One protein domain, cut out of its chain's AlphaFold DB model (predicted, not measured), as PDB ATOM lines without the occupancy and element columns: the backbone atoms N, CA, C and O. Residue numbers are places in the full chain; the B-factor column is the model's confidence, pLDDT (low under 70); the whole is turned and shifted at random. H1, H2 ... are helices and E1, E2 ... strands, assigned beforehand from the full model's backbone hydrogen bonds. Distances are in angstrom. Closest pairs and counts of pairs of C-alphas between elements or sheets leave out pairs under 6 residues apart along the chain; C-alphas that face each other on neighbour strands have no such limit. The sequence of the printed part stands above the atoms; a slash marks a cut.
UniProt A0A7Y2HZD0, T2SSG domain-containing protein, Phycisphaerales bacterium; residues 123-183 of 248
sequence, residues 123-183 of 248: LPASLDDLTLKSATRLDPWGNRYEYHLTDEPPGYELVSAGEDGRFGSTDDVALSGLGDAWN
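Overview. This is residues 123 to 183 of the 248 residues of the protein "T2SSG domain-containing protein" of Phycisphaerales bacterium (UniProt A0A7Y2HZD0). With little regular structure, the domain is mostly loops around one two-stranded hairpin, E1 and E2; a later loop folds back to pair briefly with E2 before the short helix H1. Residues 129 to 134 stick out. The 61 printed residues include, in chain order, E1, E2 and H1; the sheet is antiparallel, the class mixed, with 13 residues in named elements. The whole is compact, radius of gyration of the C-alphas 11.9 A, spans 28 by 27 by 20 A.

Arrangement. E1, residues 146 to 149, and E2, residues 156 to 160, form an antiparallel hairpin at 166 degrees; N 157 and O 148 are 2.8 A apart, within hydrogen-bond range. Residues 159 to 160 of E2 pair antiparallel with residues 173 to 174. H1, residues 178 to 181, is apart from E1; it is too short for an O i to N i+4 pair, and its one O i to N i+3 pair is within range.

Along the chain. E1 begins at C-alpha 146 (-33.554, -8.471, -39.539) and spans 10.3 A. E2 spans 13.7 A. H1, 5.0 A, ends at C-alpha 181 (-26.569, 2.270, -26.345).

Size, cuts and confidence. The farthest C-alphas, Asp 129 and Asn 183, are 32.0 A apart. The printed part has no cut; E2 to H1 is a long link. Residues 179 to 183 have pLDDT under 70.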
ATOM      1  N   LEU A 123     -42.915 -18.273 -30.677       97.38
ATOM      2  CA  LEU A 123     -42.422 -17.068 -31.351       97.38
ATOM      3  C   LEU A 123     -42.738 -17.093 -32.860       97.38
ATOM      4  O   LEU A 123     -42.710 -18.166 -33.472       97.38
ATOM      5  N   PRO A 124     -43.002 -15.935 -33.494       97.88
ATOM      6  CA  PRO A 124     -43.210 -15.864 -34.937       97.88
ATOM      7  C   PRO A 124     -41.946 -16.317 -35.684       97.88
ATOM      8  O   PRO A 124     -40.823 -16.063 -35.240       97.88
ATOM      9  N   ALA A 125     -42.123 -16.975 -36.833       97.56
ATOM     10  CA  ALA A 125     -41.000 -17.405 -37.666       97.56
ATOM     11  C   ALA A 125     -40.390 -16.225 -38.440       97.56
ATOM     12  O   ALA A 125     -39.224 -16.273 -38.831       97.56
ATOM     13  N   SER A 126     -41.181 -15.174 -38.675       97.25
ATOM     14  CA  SER A 126     -40.760 -13.958 -39.364       97.25
ATOM     15  C   SER A 126     -41.583 -12.737 -38.938       97.25
ATOM     16  O   SER A 126     -42.709 -12.859 -38.459       97.25
ATOM     17  N   LEU A 127     -41.074 -11.528 -39.208       96.25
ATOM     18  CA  LEU A 127     -41.838 -10.285 -39.003       96.25
ATOM     19  C   LEU A 127     -43.073 -10.165 -39.914       96.25
ATOM     20  O   LEU A 127     -43.935  -9.318 -39.671       96.25
ATOM     21  N   ASP A 128     -43.173 -10.982 -40.966       96.56
ATOM     22  CA  ASP A 128     -44.340 -10.999 -41.851       96.56
ATOM     23  C   ASP A 128     -45.552 -11.695 -41.218       96.56
ATOM     24  O   ASP A 128     -46.681 -11.375 -41.596       96.56
ATOM     25  N   ASP A 129     -45.332 -12.551 -40.214       96.69
ATOM     26  CA  ASP A 129     -46.395 -13.174 -39.415       96.69
ATOM     27  C   ASP A 129     -47.066 -12.158 -38.468       96.69
ATOM     28  O   ASP A 129     -48.166 -12.382 -37.961       96.69
ATOM     29  N   LEU A 130     -46.423 -11.003 -38.256       96.44
ATOM     30  CA  LEU A 130     -46.915  -9.928 -37.404       96.44
ATOM     31  C   LEU A 130     -47.717  -8.892 -38.200       96.44
ATOM     32  O   LEU A 130     -47.321  -8.418 -39.275       96.44
ATOM     33  N   THR A 131     -48.822  -8.434 -37.605       95.44
ATOM     34  CA  THR A 131     -49.652  -7.347 -38.152       95.44
ATOM     35  C   THR A 131     -49.028  -5.979 -37.841       95.44
ATOM     36  O   THR A 131     -49.567  -5.175 -37.082       95.44
ATOM     37  N   LEU A 132     -47.853  -5.719 -38.417       94.62
ATOM     38  CA  LEU A 132     -47.115  -4.460 -38.275       94.62
ATOM     39  C   LEU A 132     -47.498  -3.459 -39.372       94.62
ATOM     40  O   LEU A 132     -47.751  -3.831 -40.521       94.62
ATOM     41  N   LYS A 133     -47.478  -2.162 -39.043       93.94
ATOM     42  CA  LYS A 133     -47.577  -1.099 -40.057       93.94
ATOM     43  C   LYS A 133     -46.353  -1.166 -40.972       93.94
ATOM     44  O   LYS A 133     -45.251  -1.417 -40.503       93.94
ATOM     45  N   SER A 134     -46.527  -0.881 -42.264       90.94
ATOM     46  CA  SER A 134     -45.422  -0.941 -43.233       90.94
ATOM     47  C   SER A 134     -44.250  -0.017 -42.886       90.94
ATOM     48  O   SER A 134     -43.124  -0.367 -43.208       90.94
ATOM     49  N   ALA A 135     -44.511   1.120 -42.228       91.25
ATOM     50  CA  ALA A 135     -43.471   2.041 -41.765       91.25
ATOM     51  C   ALA A 135     -42.573   1.402 -40.692       91.25
ATOM     52  O   ALA A 135     -41.370   1.395 -40.854       91.25
ATOM     53  N   THR A 136     -43.163   0.731 -39.698       93.19
ATOM     54  CA  THR A 136     -42.458   0.068 -38.581       93.19
ATOM     55  C   THR A 136     -41.640  -1.156 -39.011       93.19
ATOM     56  O   THR A 136     -40.989  -1.786 -38.192       93.19
ATOM     57  N   ARG A 137     -41.696  -1.564 -40.286       95.75
ATOM     58  CA  ARG A 137     -40.862  -2.658 -40.817       95.75
ATOM     59  C   ARG A 137     -39.531  -2.162 -41.374       95.75
ATOM     60  O   ARG A 137     -38.712  -2.998 -41.758       95.75
ATOM     61  N   LEU A 138     -39.367  -0.847 -41.486       96.69
ATOM     62  CA  LEU A 138     -38.163  -0.207 -41.982       96.69
ATOM     63  C   LEU A 138     -37.545   0.629 -40.862       96.69
ATOM     64  O   LEU A 138     -38.282   1.230 -40.088       96.69
ATOM     65  N   ASP A 139     -36.222   0.658 -40.788       95.69
ATOM     66  CA  ASP A 139     -35.483   1.599 -39.950       95.69
ATOM     67  C   ASP A 139     -35.568   3.035 -40.534       95.69
ATOM     68  O   ASP A 139     -36.073   3.221 -41.653       95.69
ATOM     69  N   PRO A 140     -35.076   4.074 -39.829       94.06
ATOM     70  CA  PRO A 140     -35.104   5.454 -40.332       94.06
ATOM     71  C   PRO A 140     -34.342   5.673 -41.645       94.06
ATOM     72  O   PRO A 140     -34.606   6.644 -42.359       94.06
ATOM     73  N   TRP A 141     -33.428   4.765 -41.994       94.88
ATOM     74  CA  TRP A 141     -32.657   4.798 -43.236       94.88
ATOM     75  C   TRP A 141     -33.326   4.005 -44.372       94.88
ATOM     76  O   TRP A 141     -32.852   4.011 -45.510       94.88
ATOM     77  N   GLY A 142     -34.488   3.399 -44.110       95.94
ATOM     78  CA  GLY A 142     -35.307   2.685 -45.082       95.94
ATOM     79  C   GLY A 142     -34.916   1.222 -45.294       95.94
ATOM     80  O   GLY A 142     -35.444   0.593 -46.219       95.94
ATOM     81  N   ASN A 143     -34.028   0.661 -44.471       97.25
ATOM     82  CA  ASN A 143     -33.672  -0.756 -44.519       97.25
ATOM     83  C   ASN A 143     -34.666  -1.582 -43.706       97.25
ATOM     84  O   ASN A 143     -35.266  -1.100 -42.754       97.25
ATOM     85  N   ARG A 144     -34.864  -2.852 -44.068       97.19
ATOM     86  CA  ARG A 144     -35.704  -3.752 -43.266       97.19
ATOM     87  C   ARG A 144     -34.951  -4.213 -42.029       97.19
ATOM     88  O   ARG A 144     -33.797  -4.600 -42.156       97.19
ATOM     89  N   TYR A 145     -35.644  -4.292 -40.899       97.56
ATOM     90  CA  TYR A 145     -35.123  -4.996 -39.730       97.56
ATOM     91  C   TYR A 145     -34.913  -6.482 -40.030       97.56
ATOM     92  O   TYR A 145     -35.752  -7.122 -40.677       97.56
ATOM     93  N   GLU A 146     -33.818  -7.036 -39.518       97.56
ATOM     94  CA  GLU A 146     -33.554  -8.471 -39.539       97.56
ATOM     95  C   GLU A 146     -34.000  -9.097 -38.218       97.56
ATOM     96  O   GLU A 146     -33.703  -8.578 -37.146       97.56
ATOM     97  N   TYR A 147     -34.744 -10.197 -38.303       97.50
ATOM     98  CA  TYR A 147     -35.257 -10.931 -37.150       97.50
ATOM     99  C   TYR A 147     -34.678 -12.339 -37.168       97.50
ATOM    100  O   TYR A 147     -34.884 -13.079 -38.134       97.50
ATOM    101  N   HIS A 148     -33.994 -12.710 -36.090       96.88
ATOM    102  CA  HIS A 148     -33.393 -14.028 -35.914       96.88
ATOM    103  C   HIS A 148     -33.905 -14.654 -34.628       96.88
ATOM    104  O   HIS A 148     -33.956 -13.990 -33.600       96.88
ATOM    105  N   LEU A 149     -34.252 -15.938 -34.659       97.00
ATOM    106  CA  LEU A 149     -34.503 -16.689 -33.429       97.00
ATOM    107  C   LEU A 149     -33.166 -17.022 -32.761       97.00
ATOM    108  O   LEU A 149     -32.209 -17.401 -33.440       97.00
ATOM    109  N   THR A 150     -33.111 -16.896 -31.440       96.56
ATOM    110  CA  THR A 150     -31.915 -17.157 -30.633       96.56
ATOM    111  C   THR A 150     -32.257 -18.084 -29.467       96.56
ATOM    112  O   THR A 150     -33.417 -18.224 -29.087       96.56
ATOM    113  N   ASP A 151     -31.245 -18.737 -28.894       94.44
ATOM    114  CA  ASP A 151     -31.423 -19.589 -27.707       94.44
ATOM    115  C   ASP A 151     -31.378 -18.784 -26.389       94.44
ATOM    116  O   ASP A 151     -31.671 -19.313 -25.315       94.44
ATOM    117  N   GLU A 152     -30.997 -17.505 -26.451       89.25
ATOM    118  CA  GLU A 152     -30.879 -16.611 -25.297       89.25
ATOM    119  C   GLU A 152     -32.172 -15.808 -25.100       89.25
ATOM    120  O   GLU A 152     -32.740 -15.349 -26.090       89.25
ATOM    121  N   PRO A 153     -32.652 -15.587 -23.859       82.00
ATOM    122  CA  PRO A 153     -33.808 -14.724 -23.612       82.00
ATOM    123  C   PRO A 153     -33.619 -13.334 -24.254       82.00
ATOM    124  O   PRO A 153     -32.570 -12.729 -24.044       82.00
ATOM    125  N   PRO A 154     -34.612 -12.800 -24.997       89.94
ATOM    126  CA  PRO A 154     -36.019 -13.220 -25.059       89.94
ATOM    127  C   PRO A 154     -36.357 -14.330 -26.081       89.94
ATOM    128  O   PRO A 154     -37.534 -14.596 -26.302       89.94
ATOM    129  N   GLY A 155     -35.367 -14.981 -26.691       92.69
ATOM    130  CA  GLY A 155     -35.528 -16.053 -27.686       92.69
ATOM    131  C   GLY A 155     -35.477 -15.566 -29.137       92.69
ATOM    132  O   GLY A 155     -35.702 -16.334 -30.075       92.69
ATOM    133  N   TYR A 156     -35.215 -14.276 -29.332       96.12
ATOM    134  CA  TYR A 156     -35.012 -13.666 -30.636       96.12
ATOM    135  C   TYR A 156     -34.109 -12.434 -30.523       96.12
ATOM    136  O   TYR A 156     -33.981 -11.832 -29.457       96.12
ATOM    137  N   GLU A 157     -33.539 -12.042 -31.655       96.12
ATOM    138  CA  GLU A 157     -32.768 -10.824 -31.850       96.12
ATOM    139  C   GLU A 157     -33.385 -10.028 -33.003       96.12
ATOM    140  O   GLU A 157     -33.844 -10.598 -33.999       96.12
ATOM    141  N   LEU A 158     -33.395  -8.705 -32.863       96.75
ATOM    142  CA  LEU A 158     -33.832  -7.784 -33.903       96.75
ATOM    143  C   LEU A 158     -32.673  -6.839 -34.208       96.75
ATOM    144  O   LEU A 158     -32.143  -6.220 -33.289       96.75
ATOM    145  N   VAL A 159     -32.289  -6.724 -35.477       96.94
ATOM    146  CA  VAL A 159     -31.115  -5.949 -35.900       96.94
ATOM    147  C   VAL A 159     -31.510  -4.926 -36.961       96.94
ATOM    148  O   VAL A 159     -32.197  -5.249 -37.932       96.94
ATOM    149  N   SER A 160     -31.085  -3.682 -36.760       96.75
ATOM    150  CA  SER A 160     -31.095  -2.610 -37.757       96.75
ATOM    151  C   SER A 160     -29.751  -2.576 -38.477       96.75
ATOM    152  O   SER A 160     -28.729  -2.663 -37.804       96.75
ATOM    153  N   ALA A 161     -29.755  -2.407 -39.801       96.75
ATOM    154  CA  ALA A 161     -28.539  -2.361 -40.624       96.75
ATOM    155  C   ALA A 161     -27.819  -1.000 -40.593       96.75
ATOM    156  O   ALA A 161     -26.876  -0.790 -41.352       96.75
ATOM    157  N   GLY A 162     -28.325  -0.052 -39.801       94.69
ATOM    158  CA  GLY A 162     -27.723   1.269 -39.661       94.69
ATOM    159  C   GLY A 162     -27.863   2.159 -40.900       94.69
ATOM    160  O   GLY A 162     -28.672   1.922 -41.805       94.69
ATOM    161  N   GLU A 163     -27.055   3.215 -40.929       95.38
ATOM    162  CA  GLU A 163     -27.010   4.191 -42.021       95.38
ATOM    163  C   GLU A 163     -26.428   3.566 -43.300       95.38
ATOM    164  O   GLU A 163     -26.815   3.931 -44.415       95.38
ATOM    165  N   ASP A 164     -25.498   2.617 -43.159       95.50
ATOM    166  CA  ASP A 164     -24.797   2.011 -44.289       95.50
ATOM    167  C   ASP A 164     -25.597   0.899 -44.997       95.50
ATOM    168  O   ASP A 164     -25.281   0.536 -46.144       95.50
ATOM    169  N   GLY A 165     -26.660   0.410 -44.348       96.81
ATOM    170  CA  GLY A 165     -27.579  -0.602 -44.859       96.81
ATOM    171  C   GLY A 165     -26.952  -1.991 -44.995       96.81
ATOM    172  O   GLY A 165     -27.420  -2.799 -45.809       96.81
ATOM    173  N   ARG A 166     -25.868  -2.282 -44.265       97.62
ATOM    174  CA  ARG A 166     -25.131  -3.547 -44.336       97.62
ATOM    175  C   ARG A 166     -25.007  -4.195 -42.965       97.62
ATOM    176  O   ARG A 166     -24.128  -3.855 -42.193       97.62
ATOM    177  N   PHE A 167     -25.748  -5.279 -42.769       96.62
ATOM    178  CA  PHE A 167     -25.570  -6.135 -41.598       96.62
ATOM    179  C   PHE A 167     -24.123  -6.643 -41.439       96.62
ATOM    180  O   PHE A 167     -23.451  -7.018 -42.410       96.62
ATOM    181  N   GLY A 168     -23.674  -6.711 -40.192       94.50
ATOM    182  CA  GLY A 168     -22.309  -6.988 -39.757       94.50
ATOM    183  C   GLY A 168     -21.393  -5.759 -39.717       94.50
ATOM    184  O   GLY A 168     -20.174  -5.934 -39.603       94.50
ATOM    185  N   SER A 169     -21.929  -4.547 -39.873       95.06
ATOM    186  CA  SER A 169     -21.173  -3.295 -39.810       95.06
ATOM    187  C   SER A 169     -21.046  -2.785 -38.365       95.06
ATOM    188  O   SER A 169     -21.457  -3.424 -37.399       95.06
ATOM    189  N   THR A 170     -20.373  -1.646 -38.188       93.06
ATOM    190  CA  THR A 170     -20.206  -1.024 -36.862       93.06
ATOM    191  C   THR A 170     -21.391  -0.159 -36.444       93.06
ATOM    192  O   THR A 170     -21.455   0.230 -35.282       93.06
ATOM    193  N   ASP A 171     -22.264   0.199 -37.383       91.06
ATOM    194  CA  ASP A 171     -23.467   1.010 -37.176       91.06
ATOM    195  C   ASP A 171     -24.740   0.170 -37.013       91.06
ATOM    196  O   ASP A 171     -25.820   0.730 -36.824       91.06
ATOM    197  N   ASP A 172     -24.610  -1.157 -37.006       94.12
ATOM    198  CA  ASP A 172     -25.702  -2.049 -36.649       94.12
ATOM    199  C   ASP A 172     -26.200  -1.785 -35.225       94.12
ATOM    200  O   ASP A 172     -25.430  -1.691 -34.264       94.12
ATOM    201  N   VAL A 173     -27.523  -1.749 -35.080       92.50
ATOM    202  CA  VAL A 173     -28.183  -1.613 -33.778       92.50
ATOM    203  C   VAL A 173     -28.984  -2.876 -33.512       92.50
ATOM    204  O   VAL A 173     -29.961  -3.156 -34.205       92.50
ATOM    205  N   ALA A 174     -28.560  -3.633 -32.505       94.56
ATOM    206  CA  ALA A 174     -29.218  -4.852 -32.047       94.56
ATOM    207  C   ALA A 174     -30.109  -4.561 -30.829       94.56
ATOM    208  O   ALA A 174     -29.750  -3.745 -29.977       94.56
ATOM    209  N   LEU A 175     -31.255  -5.236 -30.723       91.38
ATOM    210  CA  LEU A 175     -32.193  -5.087 -29.607       91.38
ATOM    211  C   LEU A 175     -31.546  -5.444 -28.266       91.38
ATOM    212  O   LEU A 175     -31.783  -4.749 -27.277       91.38
ATOM    213  N   SER A 176     -30.702  -6.474 -28.223       87.62
ATOM    214  CA  SER A 176     -29.923  -6.812 -27.023       87.62
ATOM    215  C   SER A 176     -28.939  -5.703 -26.630       87.62
ATOM    216  O   SER A 176     -28.740  -5.441 -25.445       87.62
ATOM    217  N   GLY A 177     -28.384  -4.994 -27.616       79.75
ATOM    218  CA  GLY A 177     -27.465  -3.871 -27.425       79.75
ATOM    219  C   GLY A 177     -28.137  -2.537 -27.081       79.75
ATOM    220  O   GLY A 177     -27.436  -1.584 -26.731       79.75
ATOM    221  N   LEU A 178     -29.474  -2.431 -27.139       77.19
ATOM    222  CA  LEU A 178     -30.160  -1.174 -26.813       77.19
ATOM    223  C   LEU A 178     -29.872  -0.724 -25.372       77.19
ATOM    224  O   LEU A 178     -29.679   0.465 -25.135       77.19
ATOM    225  N   GLY A 179     -29.803  -1.654 -24.413       67.00
ATOM    226  CA  GLY A 179     -29.499  -1.315 -23.017       67.00
ATOM    227  C   GLY A 179     -28.174  -0.559 -22.866       67.00
ATOM    228  O   GLY A 179     -28.105   0.442 -22.150       67.00
ATOM    229  N   ASP A 180     -27.158  -0.982 -23.619       68.88
ATOM    230  CA  ASP A 180     -25.832  -0.365 -23.616       68.88
ATOM    231  C   ASP A 180     -25.827   0.978 -24.364       68.88
ATOM    232  O   ASP A 180     -25.257   1.956 -23.874       68.88
ATOM    233  N   ALA A 181     -26.504   1.060 -25.518       62.22
ATOM    234  CA  ALA A 181     -26.569   2.270 -26.345       62.22
ATOM    235  C   ALA A 181     -27.241   3.449 -25.629       62.22
ATOM    236  O   ALA A 181     -26.843   4.603 -25.794       62.22
ATOM    237  N   TRP A 182     -28.244   3.161 -24.801       57.78
ATOM    238  CA  TRP A 182     -28.980   4.185 -24.070       57.78
ATOM    239  C   TRP A 182     -28.314   4.601 -22.761       57.78
ATOM    240  O   TRP A 182     -28.786   5.546 -22.126       57.78
ATOM    241  N   ASN A 183     -27.252   3.905 -22.330       58.09
ATOM    242  CA  ASN A 183     -26.639   4.058 -21.005       58.09
ATOM    243  C   ASN A 183     -27.697   4.107 -19.879       58.09
ATOM    244  O   ASN A 183     -27.485   4.666 -18.799       58.09
TER     245      ASN A 183